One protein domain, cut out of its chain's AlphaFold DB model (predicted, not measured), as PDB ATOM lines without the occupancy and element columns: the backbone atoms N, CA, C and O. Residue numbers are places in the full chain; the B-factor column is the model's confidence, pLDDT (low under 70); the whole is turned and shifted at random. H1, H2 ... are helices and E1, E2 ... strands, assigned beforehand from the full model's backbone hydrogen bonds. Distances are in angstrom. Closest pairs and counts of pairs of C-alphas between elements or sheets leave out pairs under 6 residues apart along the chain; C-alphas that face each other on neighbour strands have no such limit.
ATOM      1  N   HIS A  53       0.397  18.893  -1.089       92.31
ATOM      2  CA  HIS A  53       1.207  18.030  -0.215       92.31
ATOM      3  C   HIS A  53       0.404  16.986   0.578       92.31
ATOM      4  O   HIS A  53       0.958  15.958   0.949       92.31
ATOM      5  N   ARG A  54      -0.895  17.215   0.815       93.62
ATOM      6  CA  ARG A  54      -1.780  16.281   1.536       93.62
ATOM      7  C   ARG A  54      -2.089  15.006   0.751       93.62
ATOM      8  O   ARG A  54      -2.541  14.036   1.342       93.62
ATOM      9  N   TYR A  55      -1.878  15.029  -0.562       95.25
ATOM     10  CA  TYR A  55      -2.289  13.978  -1.492       95.25
ATOM     11  C   TYR A  55      -1.112  13.343  -2.242       95.25
ATOM     12  O   TYR A  55      -1.306  12.423  -3.036       95.25
ATOM     13  N   LEU A  56       0.103  13.848  -2.015       95.25
ATOM     14  CA  LEU A  56       1.317  13.376  -2.669       95.25
ATOM     15  C   LEU A  56       1.942  12.246  -1.858       95.25
ATOM     16  O   LEU A  56       2.025  12.317  -0.634       95.25
ATOM     17  N   SER A  57       2.420  11.217  -2.547       93.56
ATOM     18  CA  SER A  57       3.138  10.124  -1.909       93.56
ATOM     19  C   SER A  57       4.622  10.466  -1.739       93.56
ATOM     20  O   SER A  57       5.290  10.817  -2.721       93.56
ATOM     21  N   PRO A  58       5.189  10.302  -0.529       89.06
ATOM     22  CA  PRO A  58       6.607  10.554  -0.289       89.06
ATOM     23  C   PRO A  58       7.506   9.490  -0.927       89.06
ATOM     24  O   PRO A  58       8.657   9.769  -1.260       89.06
ATOM     25  N   THR A  59       7.005   8.272  -1.157       86.50
ATOM     26  CA  THR A  59       7.839   7.117  -1.550       86.50
ATOM     27  C   THR A  59       7.310   6.318  -2.738       86.50
ATOM     28  O   THR A  59       8.082   5.570  -3.333       86.50
ATOM     29  N   HIS A  60       6.044   6.481  -3.130       90.38
ATOM     30  CA  HIS A  60       5.421   5.636  -4.147       90.38
ATOM     31  C   HIS A  60       4.916   6.466  -5.331       90.38
ATOM     32  O   HIS A  60       3.997   7.266  -5.194       90.38
ATOM     33  N   ALA A  61       5.523   6.296  -6.504       93.00
ATOM     34  CA  ALA A  61       5.015   6.916  -7.724       93.00
ATOM     35  C   ALA A  61       3.763   6.169  -8.209       93.00
ATOM     36  O   ALA A  61       3.755   4.942  -8.275       93.00
ATOM     37  N   VAL A  62       2.718   6.908  -8.569       93.00
ATOM     38  CA  VAL A  62       1.436   6.359  -9.015       93.00
ATOM     39  C   VAL A  62       1.207   6.737 -10.479       93.00
ATOM     40  O   VAL A  62       0.703   7.817 -10.781       93.00
ATOM     41  N   SER A  63       1.583   5.833 -11.390       91.62
ATOM     42  CA  SER A  63       1.463   6.036 -12.844       91.62
ATOM     43  C   SER A  63       0.055   6.473 -13.250       91.62
ATOM     44  O   SER A  63      -0.926   5.770 -12.987       91.62
ATOM     45  N   GLY A  64      -0.030   7.619 -13.927       93.31
ATOM     46  CA  GLY A  64      -1.276   8.163 -14.469       93.31
ATOM     47  C   GLY A  64      -2.127   8.961 -13.485       93.31
ATOM     48  O   GLY A  64      -3.225   9.368 -13.863       93.31
ATOM     49  N   PHE A  65      -1.653   9.182 -12.256       97.00
ATOM     50  CA  PHE A  65      -2.242  10.125 -11.308       97.00
ATOM     51  C   PHE A  65      -1.347  11.360 -11.194       97.00
ATOM     52  O   PHE A  65      -0.201  11.273 -10.764       97.00
ATOM     53  N   HIS A  66      -1.864  12.525 -11.562       97.56
ATOM     54  CA  HIS A  66      -1.138  13.791 -11.488       97.56
ATOM     55  C   HIS A  66      -1.964  14.825 -10.730       97.56
ATOM     56  O   HIS A  66      -3.185  14.704 -10.616       97.56
ATOM     57  N   LEU A  67      -1.299  15.852 -10.208       97.81
ATOM     58  CA  LEU A  67      -1.962  16.989  -9.584       97.81
ATOM     59  C   LEU A  67      -1.499  18.276 -10.256       97.81
ATOM     60  O   LEU A  67      -0.344  18.387 -10.668       97.81
ATOM     61  N   ALA A  68      -2.391  19.255 -10.333       97.50
ATOM     62  CA  ALA A  68      -2.071  20.601 -10.781       97.50
ATOM     63  C   ALA A  68      -2.601  21.621  -9.775       97.50
ATOM     64  O   ALA A  68      -3.774  21.580  -9.401       97.50
ATOM     65  N   CYS A  69      -1.736  22.535  -9.348       96.69
ATOM     66  CA  CYS A  69      -2.140  23.740  -8.637       96.69
ATOM     67  C   CYS A  69      -2.277  24.871  -9.637       96.69
ATOM     68  O   CYS A  69      -1.315  25.154 -10.343       96.69
ATOM     69  N   ILE A  70      -3.463  25.459  -9.713       95.12
ATOM     70  CA  ILE A  70      -3.858  26.408 -10.749       95.12
ATOM     71  C   ILE A  70      -4.309  27.687 -10.051       95.12
ATOM     72  O   ILE A  70      -5.276  27.677  -9.287       95.12
ATOM     73  N   GLU A  71      -3.585  28.774 -10.291       90.62
ATOM     74  CA  GLU A  71      -3.815  30.071  -9.657       90.62
ATOM     75  C   GLU A  71      -3.749  31.175 -10.713       90.62
ATOM     76  O   GLU A  71      -2.853  31.195 -11.552       90.62
ATOM     77  N   GLU A  72      -4.710  32.095 -10.687       87.25
ATOM     78  CA  GLU A  72      -4.688  33.273 -11.553       87.25
ATOM     79  C   GLU A  72      -3.721  34.325 -10.982       87.25
ATOM     80  O   GLU A  72      -3.733  34.595  -9.777       87.25
ATOM     81  N   GLU A  73      -2.864  34.912 -11.822       83.31
ATOM     82  CA  GLU A  73      -1.923  35.940 -11.370       83.31
ATOM     83  C   GLU A  73      -2.623  37.289 -11.149       83.31
ATOM     84  O   GLU A  73      -3.425  37.753 -11.957       83.31
ATOM     85  N   ALA A  74      -2.304  37.965 -10.041       66.44
ATOM     86  CA  ALA A  74      -2.930  39.237  -9.697       66.44
ATOM     87  C   ALA A  74      -2.633  40.321 -10.754       66.44
ATOM     88  O   ALA A  74      -1.480  40.695 -10.961       66.44
ATOM     89  N   GLY A  75      -3.686  40.870 -11.373       61.91
ATOM     90  CA  GLY A  75      -3.595  41.944 -12.375       61.91
ATOM     91  C   GLY A  75      -4.070  41.568 -13.784       61.91
ATOM     92  O   GLY A  75      -4.120  42.442 -14.648       61.91
ATOM     93  N   SER A  76      -4.474  40.316 -14.009       57.47
ATOM     94  CA  SER A  76      -5.049  39.793 -15.262       57.47
ATOM     95  C   SER A  76      -6.478  40.267 -15.573       57.47
ATOM     96  O   SER A  76      -6.959  40.085 -16.688       57.47
ATOM     97  N   SER A  77      -7.175  40.915 -14.634       50.84
ATOM     98  CA  SER A  77      -8.605  41.256 -14.740       50.84
ATOM     99  C   SER A  77      -8.922  42.482 -15.623       50.84
ATOM    100  O   SER A  77      -9.863  43.229 -15.344       50.84
ATOM    101  N   GLY A  78      -8.130  42.735 -16.667       47.66
ATOM    102  CA  GLY A  78      -8.181  43.952 -17.481       47.66
ATOM    103  C   GLY A  78      -8.335  43.695 -18.978       47.66
ATOM    104  O   GLY A  78      -7.435  44.042 -19.729       47.66
ATOM    105  N   GLY A  79      -9.454  43.114 -19.424       48.50
ATOM    106  CA  GLY A  79      -9.913  43.116 -20.830       48.50
ATOM    107  C   GLY A  79      -8.992  42.509 -21.909       48.50
ATOM    108  O   GLY A  79      -9.356  42.564 -23.083       48.50
ATOM    109  N   GLY A  80      -7.834  41.957 -21.537       59.78
ATOM    110  CA  GLY A  80      -6.849  41.304 -22.405       59.78
ATOM    111  C   GLY A  80      -6.537  39.874 -21.955       59.78
ATOM    112  O   GLY A  80      -7.260  39.317 -21.131       59.78
ATOM    113  N   ASP A  81      -5.475  39.285 -22.511       67.62
ATOM    114  CA  ASP A  81      -5.028  37.933 -22.158       67.62
ATOM    115  C   ASP A  81      -4.669  37.850 -20.662       67.62
ATOM    116  O   ASP A  81      -3.891  38.655 -20.143       67.62
ATOM    117  N   GLY A  82      -5.253  36.873 -19.966       82.75
ATOM    118  CA  GLY A  82      -4.939  36.555 -18.576       82.75
ATOM    119  C   GLY A  82      -3.655  35.733 -18.454       82.75
ATOM    120  O   GLY A  82      -3.182  35.144 -19.428       82.75
ATOM    121  N   VAL A  83      -3.091  35.674 -17.247       90.31
ATOM    122  CA  VAL A  83      -1.965  34.785 -16.934       90.31
ATOM    123  C   VAL A  83      -2.370  33.862 -15.796       90.31
ATOM    124  O   VAL A  83      -2.806  34.314 -14.737       90.31
ATOM    125  N   VAL A  84      -2.218  32.559 -16.022       92.88
ATOM    126  CA  VAL A  84      -2.501  31.516 -15.035       92.88
ATOM    127  C   VAL A  84      -1.217  30.768 -14.713       92.88
ATOM    128  O   VAL A  84      -0.565  30.213 -15.597       92.88
ATOM    129  N   SER A  85      -0.869  30.719 -13.433       94.44
ATOM    130  CA  SER A  85       0.225  29.908 -12.918       94.44
ATOM    131  C   SER A  85      -0.256  28.479 -12.674       94.44
ATOM    132  O   SER A  85      -1.245  28.249 -11.976       94.44
ATOM    133  N   VAL A  86       0.446  27.503 -13.248       96.19
ATOM    134  CA  VAL A  86       0.140  26.076 -13.124       96.19
ATOM    135  C   VAL A  86       1.359  25.335 -12.596       96.19
ATOM    136  O   VAL A  86       2.357  25.199 -13.300       96.19
ATOM    137  N   THR A  87       1.285  24.811 -11.373       96.62
ATOM    138  CA  THR A  87       2.320  23.930 -10.812       96.62
ATOM    139  C   THR A  87       1.899  22.472 -10.907       96.62
ATOM    140  O   THR A  87       0.907  22.066 -10.304       96.62
ATOM    141  N   LEU A  88       2.664  21.683 -11.655       97.00
ATOM    142  CA  LEU A  88       2.394  20.284 -11.964       97.00
ATOM    143  C   LEU A  88       3.171  19.341 -11.048       97.00
ATOM    144  O   LEU A  88       4.381  19.482 -10.875       97.00
ATOM    145  N   PHE A  89       2.477  18.323 -10.549       96.25
ATOM    146  CA  PHE A  89       3.016  17.216  -9.766       96.25
ATOM    147  C   PHE A  89       2.748  15.915 -10.516       96.25
ATOM    148  O   PHE A  89       1.595  15.518 -10.710       96.25
ATOM    149  N   ARG A  90       3.811  15.257 -10.981       95.31
ATOM    150  CA  ARG A  90       3.692  14.055 -11.810       95.31
ATOM    151  C   ARG A  90       3.643  12.790 -10.948       95.31
ATOM    152  O   ARG A  90       4.355  12.708  -9.955       95.31
ATOM    153  N   ASP A  91       2.828  11.810 -11.341       95.06
ATOM    154  CA  ASP A  91       2.739  10.477 -10.726       95.06
ATOM    155  C   ASP A  91       2.511  10.518  -9.204       95.06
ATOM    156  O   ASP A  91       3.048   9.708  -8.451       95.06
ATOM    157  N   GLY A  92       1.752  11.511  -8.734       94.06
ATOM    158  CA  GLY A  92       1.475  11.729  -7.315       94.06
ATOM    159  C   GLY A  92       2.714  12.050  -6.472       94.06
ATOM    160  O   GLY A  92       2.674  11.852  -5.261       94.06
ATOM    161  N   ARG A  93       3.818  12.516  -7.073       93.19
ATOM    162  CA  ARG A  93       5.083  12.835  -6.387       93.19
ATOM    163  C   ARG A  93       5.226  14.333  -6.126       93.19
ATOM    164  O   ARG A  93       4.885  15.155  -6.971       93.19
ATOM    165  N   GLY A  94       5.784  14.684  -4.964       85.12
ATOM    166  CA  GLY A  94       6.165  16.069  -4.643       85.12
ATOM    167  C   GLY A  94       7.480  16.530  -5.263       85.12
ATOM    168  O   GLY A  94       7.659  17.722  -5.510       85.12
ATOM    169  N   GLU A  95       8.383  15.593  -5.537       84.44
ATOM    170  CA  GLU A  95       9.673  15.860  -6.169       84.44
ATOM    171  C   GLU A  95       9.521  16.101  -7.674       84.44
ATOM    172  O   GLU A  95       8.704  15.462  -8.336       84.44
ATOM    173  N   GLY A  96      10.351  16.992  -8.224       81.62
ATOM    174  CA  GLY A  96      10.375  17.262  -9.663       81.62
ATOM    175  C   GLY A  96       9.137  18.000 -10.180       81.62
ATOM    176  O   GLY A  96       8.800  17.854 -11.355       81.62
ATOM    177  N   ASN A  97       8.454  18.763  -9.318       87.62
ATOM    178  CA  ASN A  97       7.357  19.621  -9.748       87.62
ATOM    179  C   ASN A  97       7.839  20.705 -10.730       87.62
ATOM    180  O   ASN A  97       9.011  21.087 -10.747       87.62
ATOM    181  N   GLN A  98       6.926  21.167 -11.581       91.06
ATOM    182  CA  GLN A  98       7.208  22.185 -12.589       91.06
ATOM    183  C   GLN A  98       6.120  23.250 -12.560       91.06
ATOM    184  O   GLN A  98       4.944  22.917 -12.684       91.06
ATOM    185  N   THR A  99       6.507  24.520 -12.464       93.56
ATOM    186  CA  THR A  99       5.586  25.654 -12.592       93.56
ATOM    187  C   THR A  99       5.654  26.246 -13.997       93.56
ATOM    188  O   THR A  99       6.734  26.433 -14.557       93.56
ATOM    189  N   LEU A 100       4.485  26.519 -14.568       92.88
ATOM    190  CA  LEU A 100       4.272  27.100 -15.887       92.88
ATOM    191  C   LEU A 100       3.444  28.375 -15.727       92.88
ATOM    192  O   LEU A 100       2.483  28.376 -14.964       92.88
ATOM    193  N   ALA A 101       3.783  29.429 -16.463       93.56
ATOM    194  CA  ALA A 101       2.916  30.590 -16.627       93.56
ATOM    195  C   ALA A 101       2.227  30.476 -17.990       93.56
ATOM    196  O   ALA A 101       2.895  30.488 -19.026       93.56
ATOM    197  N   LEU A 102       0.908  30.304 -17.984       93.19
ATOM    198  CA  LEU A 102       0.099  30.128 -19.184       93.19
ATOM    199  C   LEU A 102      -0.565  31.452 -19.546       93.19
ATOM    200  O   LEU A 102      -1.307  32.007 -18.739       93.19
ATOM    201  N   GLN A 103      -0.327  31.933 -20.765       92.31
ATOM    202  CA  GLN A 103      -1.112  33.029 -21.326       92.31
ATOM    203  C   GLN A 103      -2.455  32.481 -21.796       92.31
ATOM    204  O   GLN A 103      -2.508  31.564 -22.618       92.31
ATOM    205  N   THR A 104      -3.537  33.029 -21.263       90.38
ATOM    206  CA  THR A 104      -4.893  32.560 -21.533       90.38
ATOM    207  C   THR A 104      -5.681  33.645 -22.254       90.38
ATOM    208  O   THR A 104      -5.817  34.739 -21.704       90.38
ATOM    209  N   PRO A 105      -6.227  33.377 -23.452       90.44
ATOM    210  CA  PRO A 105      -7.069  34.343 -24.146       90.44
ATOM    211  C   PRO A 105      -8.328  34.680 -23.326       90.44
ATOM    212  O   PRO A 105      -8.749  33.877 -22.494       90.44
ATOM    213  N   PRO A 106      -8.985  35.825 -23.583       86.25
ATOM    214  CA  PRO A 106     -10.197  36.220 -22.859       86.25
ATOM    215  C   PRO A 106     -11.397  35.294 -23.126       86.25
ATOM    216  O   PRO A 106     -12.341  35.256 -22.340       86.25
ATOM    217  N   ASP A 107     -11.386  34.550 -24.236       91.06
ATOM    218  CA  ASP A 107     -12.411  33.552 -24.541       91.06
ATOM    219  C   ASP A 107     -12.225  32.284 -23.688       91.06
ATOM    220  O   ASP A 107     -11.216  31.586 -23.799       91.06
ATOM    221  N   SER A 108     -13.236  31.952 -22.878       89.12
ATOM    222  CA  SER A 108     -13.198  30.832 -21.922       89.12
ATOM    223  C   SER A 108     -12.934  29.470 -22.580       89.12
ATOM    224  O   SER A 108     -12.189  28.645 -22.038       89.12
ATOM    225  N   SER A 109     -13.481  29.229 -23.778       93.62
ATOM    226  CA  SER A 109     -13.269  27.963 -24.498       93.62
ATOM    227  C   SER A 109     -11.822  27.834 -24.971       93.62
ATOM    228  O   SER A 109     -11.187  26.795 -24.784       93.62
ATOM    229  N   SER A 110     -11.276  28.911 -25.531       94.31
ATOM    230  CA  SER A 110      -9.891  28.985 -25.990       94.31
ATOM    231  C   SER A 110      -8.906  28.893 -24.822       94.31
ATOM    232  O   SER A 110      -7.924  28.159 -24.911       94.31
ATOM    233  N   ALA A 111      -9.194  29.552 -23.697       92.88
ATOM    234  CA  ALA A 111      -8.396  29.470 -22.474       92.88
ATOM    235  C   ALA A 111      -8.381  28.056 -21.879       92.88
ATOM    236  O   ALA A 111      -7.325  27.529 -21.519       92.88
ATOM    237  N   THR A 112      -9.542  27.397 -21.858       95.31
ATOM    238  CA  THR A 112      -9.663  25.988 -21.465       95.31
ATOM    239  C   THR A 112      -8.850  25.082 -22.390       95.31
ATOM    240  O   THR A 112      -8.177  24.167 -21.917       95.31
ATOM    241  N   ASN A 113      -8.857  25.348 -23.700       95.94
ATOM    242  CA  ASN A 113      -8.066  24.587 -24.662       95.94
ATOM    243  C   ASN A 113      -6.552  24.764 -24.448       95.94
ATOM    244  O   ASN A 113      -5.826  23.775 -24.510       95.94
ATOM    245  N   VAL A 114      -6.075  25.978 -24.137       96.06
ATOM    246  CA  VAL A 114      -4.658  26.219 -23.791       96.06
ATOM    247  C   VAL A 114      -4.241  25.363 -22.594       96.06
ATOM    248  O   VAL A 114      -3.253  24.636 -22.682       96.06
ATOM    249  N   LEU A 115      -5.026  25.379 -21.508       95.62
ATOM    250  CA  LEU A 115      -4.767  24.528 -20.342       95.62
ATOM    251  C   LEU A 115      -4.734  23.044 -20.736       95.62
ATOM    252  O   LEU A 115      -3.825  22.316 -20.343       95.62
ATOM    253  N   HIS A 116      -5.716  22.587 -21.515       95.69
ATOM    254  CA  HIS A 116      -5.825  21.189 -21.927       95.69
ATOM    255  C   HIS A 116      -4.610  20.719 -22.742       95.69
ATOM    256  O   HIS A 116      -4.072  19.643 -22.467       95.69
ATOM    257  N   VAL A 117      -4.155  21.520 -23.712       95.62
ATOM    258  CA  VAL A 117      -2.983  21.218 -24.549       95.62
ATOM    259  C   VAL A 117      -1.717  21.136 -23.698       95.62
ATOM    260  O   VAL A 117      -1.003  20.135 -23.764       95.62
ATOM    261  N   GLU A 118      -1.483  22.129 -22.838       95.75
ATOM    262  CA  GLU A 118      -0.292  22.168 -21.981       95.75
ATOM    263  C   GLU A 118      -0.264  21.000 -20.992       95.75
ATOM    264  O   GLU A 118       0.759  20.331 -20.850       95.75
ATOM    265  N   LEU A 119      -1.389  20.674 -20.347       95.81
ATOM    266  CA  LEU A 119      -1.465  19.498 -19.476       95.81
ATOM    267  C   LEU A 119      -1.179  18.205 -20.246       95.81
ATOM    268  O   LEU A 119      -0.421  17.359 -19.763       95.81
ATOM    269  N   THR A 120      -1.742  18.061 -21.446       95.06
ATOM    270  CA  THR A 120      -1.572  16.867 -22.282       95.06
ATOM    271  C   THR A 120      -0.114  16.646 -22.663       95.06
ATOM    272  O   THR A 120       0.409  15.546 -22.461       95.06
ATOM    273  N   GLU A 121       0.566  17.687 -23.144       93.88
ATOM    274  CA  GLU A 121       1.972  17.613 -23.544       93.88
ATOM    275  C   GLU A 121       2.887  17.383 -22.332       93.88
ATOM    276  O   GLU A 121       3.713  16.462 -22.311       93.88
ATOM    277  N   ARG A 122       2.715  18.183 -21.274       94.06
ATOM    278  CA  ARG A 122       3.611  18.190 -20.109       94.06
ATOM    279  C   ARG A 122       3.476  16.948 -19.248       94.06
ATOM    280  O   ARG A 122       4.460  16.544 -18.629       94.06
ATOM    281  N   LEU A 123       2.299  16.330 -19.197       93.56
ATOM    282  CA  LEU A 123       2.057  15.099 -18.436       93.56
ATOM    283  C   LEU A 123       2.012  13.848 -19.323       93.56
ATOM    284  O   LEU A 123       1.884  12.746 -18.795       93.56
ATOM    285  N   ARG A 124       2.173  13.994 -20.647       91.88
ATOM    286  CA  ARG A 124       2.103  12.894 -21.626       91.88
ATOM    287  C   ARG A 124       0.819  12.071 -21.483       91.88
ATOM    288  O   ARG A 124       0.835  10.836 -21.372       91.88
ATOM    289  N   LEU A 125      -0.309  12.775 -21.424       90.62
ATOM    290  CA  LEU A 125      -1.612  12.167 -21.143       90.62
ATOM    291  C   LEU A 125      -2.109  11.302 -22.310       90.62
ATOM    292  O   LEU A 125      -2.800  10.316 -22.066       90.62
ATOM    293  N   ASP A 126      -1.653  11.586 -23.531       83.44
ATOM    294  CA  ASP A 126      -2.003  10.824 -24.733       83.44
ATOM    295  C   ASP A 126      -1.122   9.587 -24.974       83.44
ATOM    296  O   ASP A 126      -1.436   8.781 -25.847       83.44
ATOM    297  N   ASP A 127      -0.040   9.380 -24.206       74.38
ATOM    298  CA  ASP A 127       0.820   8.201 -24.377       74.38
ATOM    299  C   ASP A 127       0.020   6.920 -24.062       74.38
ATOM    300  O   ASP A 127      -0.208   6.570 -22.897       74.38
ATOM    301  N   VAL A 128      -0.416   6.197 -25.094       59.44
ATOM    302  CA  VAL A 128      -1.237   4.993 -24.945       59.44
ATOM    303  C   VAL A 128      -0.338   3.807 -24.580       59.44
ATOM    304  O   VAL A 128       0.369   3.256 -25.420       59.44
ATOM    305  N   GLY A 129      -0.341   3.418 -23.301       62.09
ATOM    306  CA  GLY A 129       0.252   2.148 -22.857       62.09
ATOM    307  C   GLY A 129      -0.414   0.936 -23.533       62.09
ATOM    308  O   GLY A 129      -1.531   1.062 -24.034       62.09
ATOM    309  N   PRO A 130       0.225  -0.247 -23.527       58.66
ATOM    310  CA  PRO A 130      -0.122  -1.350 -24.428       58.66
ATOM    311  C   PRO A 130      -1.540  -1.918 -24.257       58.66
ATOM    312  O   PRO A 130      -2.074  -2.450 -25.220       58.66
ATOM    313  N   ASN A 131      -2.160  -1.784 -23.076       60.25
ATOM    314  CA  ASN A 131      -3.459  -2.378 -22.748       60.25
ATOM    315  C   ASN A 131      -4.298  -1.476 -21.816       60.25
ATOM    316  O   ASN A 131      -3.718  -0.789 -20.967       60.25
ATOM    317  N   PRO A 132      -5.647  -1.501 -21.883       57.72
ATOM    318  CA  PRO A 132      -6.502  -2.090 -22.926       57.72
ATOM    319  C   PRO A 132      -6.574  -1.224 -24.207       57.72
ATOM    320  O   PRO A 132      -6.303  -0.024 -24.146       57.72
ATOM    321  N   PRO A 133      -6.996  -1.795 -25.359       54.50
ATOM    322  CA  PRO A 133      -6.901  -1.168 -26.688       54.50
ATOM    323  C   PRO A 133      -7.795   0.061 -26.928       54.50
ATOM    324  O   PRO A 133      -7.799   0.588 -28.031       54.50
ATOM    325  N   ASN A 134      -8.545   0.533 -25.931       61.84
ATOM    326  CA  ASN A 134      -9.410   1.705 -26.038       61.84
ATOM    327  C   ASN A 134      -9.620   2.308 -24.631       61.84
ATOM    328  O   ASN A 134     -10.532   1.914 -23.903       61.84
ATOM    329  N   LYS A 135      -8.753   3.230 -24.207       69.44
ATOM    330  CA  LYS A 135      -8.871   3.884 -22.892       69.44
ATOM    331  C   LYS A 135      -9.867   5.044 -22.935       69.44
ATOM    332  O   LYS A 135     -10.131   5.611 -23.994       69.44
ATOM    333  N   PHE A 136     -10.432   5.388 -21.779       83.69
ATOM    334  CA  PHE A 136     -11.170   6.644 -21.641       83.69
ATOM    335  C   PHE A 136     -10.200   7.820 -21.796       83.69
ATOM    336  O   PHE A 136      -9.044   7.689 -21.388       83.69
ATOM    337  N   PRO A 137     -10.644   8.953 -22.369       89.19
ATOM    338  CA  PRO A 137      -9.834  10.161 -22.371       89.19
ATOM    339  C   PRO A 137      -9.517  10.562 -20.932       89.19
ATOM    340  O   PRO A 137     -10.338  10.350 -20.032       89.19
ATOM    341  N   TRP A 138      -8.350  11.164 -20.730       94.44
ATOM    342  CA  TRP A 138      -7.961  11.667 -19.422       94.44
ATOM    343  C   TRP A 138      -8.984  12.686 -18.897       94.44
ATOM    344  O   TRP A 138      -9.739  13.314 -19.650       94.44
ATOM    345  N   ALA A 139      -9.061  12.820 -17.578       96.06
ATOM    346  CA  ALA A 139     -10.050  13.678 -16.940       96.06
ATOM    347  C   ALA A 139      -9.486  14.380 -15.708       96.06
ATOM    348  O   ALA A 139      -8.577  13.874 -15.046       96.06
ATOM    349  N   MET A 140     -10.069  15.541 -15.410       98.00
ATOM    350  CA  MET A 140      -9.769  16.347 -14.235       98.00
ATOM    351  C   MET A 140     -10.899  16.274 -13.217       98.00
ATOM    352  O   MET A 140     -12.072  16.253 -13.595       98.00
ATOM    353  N   TYR A 141     -10.548  16.294 -11.937       98.31
ATOM    354  CA  TYR A 141     -11.496  16.256 -10.830       98.31
ATOM    355  C   TYR A 141     -11.088  17.208  -9.713       98.31
ATOM    356  O   TYR A 141      -9.902  17.483  -9.506       98.31
ATOM    357  N   THR A 142     -12.082  17.668  -8.957       97.06
ATOM    358  CA  THR A 142     -11.849  18.285  -7.650       97.06
ATOM    359  C   THR A 142     -11.204  17.275  -6.687       97.06
ATOM    360  O   THR A 142     -11.417  16.068  -6.838       97.06
ATOM    361  N   PRO A 143     -10.440  17.718  -5.668       95.81
ATOM    362  CA  PRO A 143      -9.750  16.807  -4.746       95.81
ATOM    363  C   PRO A 143     -10.679  15.895  -3.929       95.81
ATOM    364  O   PRO A 143     -10.267  14.832  -3.471       95.81
ATOM    365  N   ASP A 144     -11.937  16.298  -3.747       94.25
ATOM    366  CA  ASP A 144     -12.978  15.494  -3.099       94.25
ATOM    367  C   ASP A 144     -13.651  14.476  -4.041       94.25
ATOM    368  O   ASP A 144     -14.488  13.695  -3.584       94.25
ATOM    369  N   GLY A 145     -13.314  14.497  -5.336       94.62
ATOM    370  CA  GLY A 145     -13.865  13.647  -6.389       94.62
ATOM    371  C   GLY A 145     -15.317  13.928  -6.776       94.62
ATOM    372  O   GLY A 145     -15.866  13.200  -7.597       94.62
ATOM    373  N   GLN A 146     -15.966  14.955  -6.218       90.50
ATOM    374  CA  GLN A 146     -17.394  15.205  -6.457       90.50
ATOM    375  C   GLN A 146     -17.687  15.812  -7.829       90.50
ATOM    376  O   GLN A 146     -18.765  15.592  -8.382       90.50
ATOM    377  N   ARG A 147     -16.755  16.595  -8.385       91.81
ATOM    378  CA  ARG A 147     -16.959  17.301  -9.652       91.81
ATOM    379  C   ARG A 147     -15.870  16.947 -10.647       91.81
ATOM    380  O   ARG A 147     -14.682  17.009 -10.338       91.81
ATOM    381  N   ARG A 148     -16.294  16.633 -11.872       95.81
ATOM    382  CA  ARG A 148     -15.408  16.613 -13.034       95.81
ATOM    383  C   ARG A 148     -15.175  18.054 -13.481       95.81
ATOM    384  O   ARG A 148     -16.131  18.807 -13.625       95.81
ATOM    385  N   ILE A 149     -13.919  18.413 -13.701       96.19
ATOM    386  CA  ILE A 149     -13.506  19.747 -14.137       96.19
ATOM    387  C   ILE A 149     -13.334  19.713 -15.656       96.19
ATOM    388  O   ILE A 149     -12.607  18.870 -16.187       96.19
ATOM    389  N   SER A 150     -14.029  20.606 -16.357       95.00
ATOM    390  CA  SER A 150     -14.010  20.687 -17.825       95.00
ATOM    391  C   SER A 150     -13.712  22.083 -18.362       95.00
ATOM    392  O   SER A 150     -13.671  22.249 -19.577       95.00
ATOM    393  N   SER A 151     -13.517  23.069 -17.487       95.44
ATOM    394  CA  SER A 151     -13.186  24.445 -17.845       95.44
ATOM    395  C   SER A 151     -11.999  24.950 -17.025       95.44
ATOM    396  O   SER A 151     -11.728  24.446 -15.930       95.44
ATOM    397  N   LEU A 152     -11.288  25.949 -17.549       94.88
ATOM    398  CA  LEU A 152     -10.247  26.650 -16.798       94.88
ATOM    399  C   LEU A 152     -10.824  27.370 -15.565       94.88
ATOM    400  O   LEU A 152     -10.201  27.348 -14.510       94.88
ATOM    401  N   GLU A 153     -12.015  27.961 -15.678       93.44
ATOM    402  CA  GLU A 153     -12.683  28.659 -14.571       93.44
ATOM    403  C   GLU A 153     -12.934  27.720 -13.383       93.44
ATOM    404  O   GLU A 153     -12.560  28.029 -12.252       93.44
ATOM    405  N   ASP A 154     -13.470  26.523 -13.643       94.81
ATOM    406  CA  ASP A 154     -13.668  25.501 -12.612       94.81
ATOM    407  C   ASP A 154     -12.338  25.037 -12.002       94.81
ATOM    408  O   ASP A 154     -12.258  24.752 -10.804       94.81
ATOM    409  N   ALA A 155     -11.286  24.957 -12.822       95.50
ATOM    410  CA  ALA A 155      -9.954  24.557 -12.388       95.50
ATOM    411  C   ALA A 155      -9.332  25.598 -11.439       95.50
ATOM    412  O   ALA A 155      -8.835  25.229 -10.372       95.50
ATOM    413  N   ILE A 156      -9.439  26.889 -11.777       94.25
ATOM    414  CA  ILE A 156      -9.023  28.016 -10.926       94.25
ATOM    415  C   ILE A 156      -9.855  28.037  -9.639       94.25
ATOM    416  O   ILE A 156      -9.296  28.123  -8.545       94.25
ATOM    417  N   ALA A 157     -11.180  27.885  -9.740       93.69
ATOM    418  CA  ALA A 157     -12.072  27.857  -8.582       93.69
ATOM    419  C   ALA A 157     -11.758  26.690  -7.629       93.69
ATOM    420  O   ALA A 157     -11.881  26.828  -6.410       93.69
ATOM    421  N   SER A 158     -11.328  25.544  -8.167       94.88
ATOM    422  CA  SER A 158     -10.871  24.396  -7.378       94.88
ATOM    423  C   SER A 158      -9.494  24.621  -6.742       94.88
ATOM    424  O   SER A 158      -9.216  24.037  -5.692       94.88
ATOM    425  N   ARG A 159      -8.636  25.457  -7.351       95.19
ATOM    426  CA  ARG A 159      -7.212  25.722  -7.040       95.19
ATOM    427  C   ARG A 159      -6.276  24.519  -7.118       95.19
ATOM    428  O   ARG A 159      -5.149  24.644  -7.581       95.19
ATOM    429  N   LEU A 160      -6.713  23.363  -6.638       97.06
ATOM    430  CA  LEU A 160      -6.051  22.076  -6.772       97.06
ATOM    431  C   LEU A 160      -6.929  21.171  -7.629       97.06
ATOM    432  O   LEU A 160      -8.132  21.058  -7.392       97.06
ATOM    433  N   VAL A 161      -6.315  20.509  -8.599       97.81
ATOM    434  CA  VAL A 161      -6.985  19.609  -9.535       97.81
ATOM    435  C   VAL A 161      -6.263  18.271  -9.560       97.81
ATOM    436  O   VAL A 161      -5.035  18.225  -9.640       97.81
ATOM    437  N   PHE A 162      -7.025  17.182  -9.507       98.31
ATOM    438  CA  PHE A 162      -6.521  15.835  -9.759       98.31
ATOM    439  C   PHE A 162      -6.719  15.480 -11.223       98.31
ATOM    440  O   PHE A 162      -7.784  15.729 -11.782       98.31
ATOM    441  N   ILE A 163      -5.709  14.875 -11.832       98.19
ATOM    442  CA  ILE A 163      -5.680  14.531 -13.249       98.19
ATOM    443  C   ILE A 163      -5.428  13.030 -13.353       98.19
ATOM    444  O   ILE A 163      -4.404  12.531 -12.886       98.19
ATOM    445  N   PHE A 164      -6.358  12.314 -13.981       96.81
ATOM    446  CA  PHE A 164      -6.274  10.869 -14.176       96.81
ATOM    447  C   PHE A 164      -6.163  10.555 -15.657       96.81
ATOM    448  O   PHE A 164      -7.087  10.823 -16.430       96.81
ATOM    449  N   LYS A 165      -5.048   9.942 -16.048       94.44
ATOM    450  CA  LYS A 165      -4.772   9.577 -17.440       94.44
ATOM    451  C   LYS A 165      -5.791   8.579 -18.004       94.44
ATOM    452  O   LYS A 165      -6.175   8.678 -19.159       94.44
TER     453      LYS A 165
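What this domain is: This is residues 53 to 165 of the 404 residues of the protein "Prolyl 4-hydroxylase alpha-1 subunit-like protein" of Ectocarpus siliculosus (UniProt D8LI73). A strongly twisted, curled sheet of five strands has two helices packed on one of its faces: the long H1, which comes near E3 more than any other strand, and the short H2, mostly at E1. A loop, residues 129 to 134, sticks out from this body. The printed part has 113 residues, with the order E1, E2, E3, H1, E4, H2, E5 along it; the sheet runs E3 - E2 - E1 - E5 - E4, antiparallel throughout. The class is mixed, helices and strands, though under half of the residues, 54, are in named elements. The whole is compact, with a radius of gyration of the C-alphas of 14.3 A and spans of 45 by 31 by 26 A.

Where its parts are: Residues 53 to 64 hold no named element. E1, residues 65 to 72, begins at C-alpha 65 (-2.242, 10.125, -11.308) and is 23.3 A long. E2, residues 82 to 89, measures 22.7 A, and E3, residues 98 to 104, 18.3 A. H1, residues 108 to 123, is 22.2 A long and starts at C-alpha 108 (-13.198, 30.832, -21.922). E4 is residues 139 to 141 and H2 residues 152 to 158. E5, residues 160 to 164, measures 13.4 A and ends at C-alpha 164 (-6.274, 10.869, -14.176).

How they stand to each other: E1, E2 and E3 form a meander, each strand the antiparallel neighbour of the one before, with hairpins E1 and E2, and E2 and E3. Between E1 and E2, N 69 and O 87 are within hydrogen-bond range at 2.8 A, and between E3 and E2, N 100 and O 86 are within hydrogen-bond range at 2.8 A. On the other side of E1 is E5, with N 68 and O 161 at 2.9 A; E4 follows, with N 141 and O 162 at 2.8 A. E3 and E4 are the edge strands and are apart. Residues 140 to 141 of E4 also pair, antiparallel, with residues 148 to 149. H1 and H2 are on the same face of the sheet, making two layers, helices on one face. The closest C-alphas of E3 and H1 are those of Thr 104 and Ala 111, 4.8 A; of E1 and H2, those of Ile 70 and Ile 156, 5.4 A. H1, with residues 108 to 115 alone, touches H2, the closest C-alphas being those of Thr 112 and Leu 152, 4.7 A; their lines are about perpendicular at 73 degrees. In both helices every O i to N i+4 pair is within hydrogen-bond range.

The domain as a whole: The C-alphas farthest apart are those of Gly 78 and Asn 131, 46.9 A. The printed part has no cut. The link from H1 to E4, 15 residues, is long. The mean pLDDT of the printed part is 88.2; residues 74 to 81 and 128 to 135 are under 70.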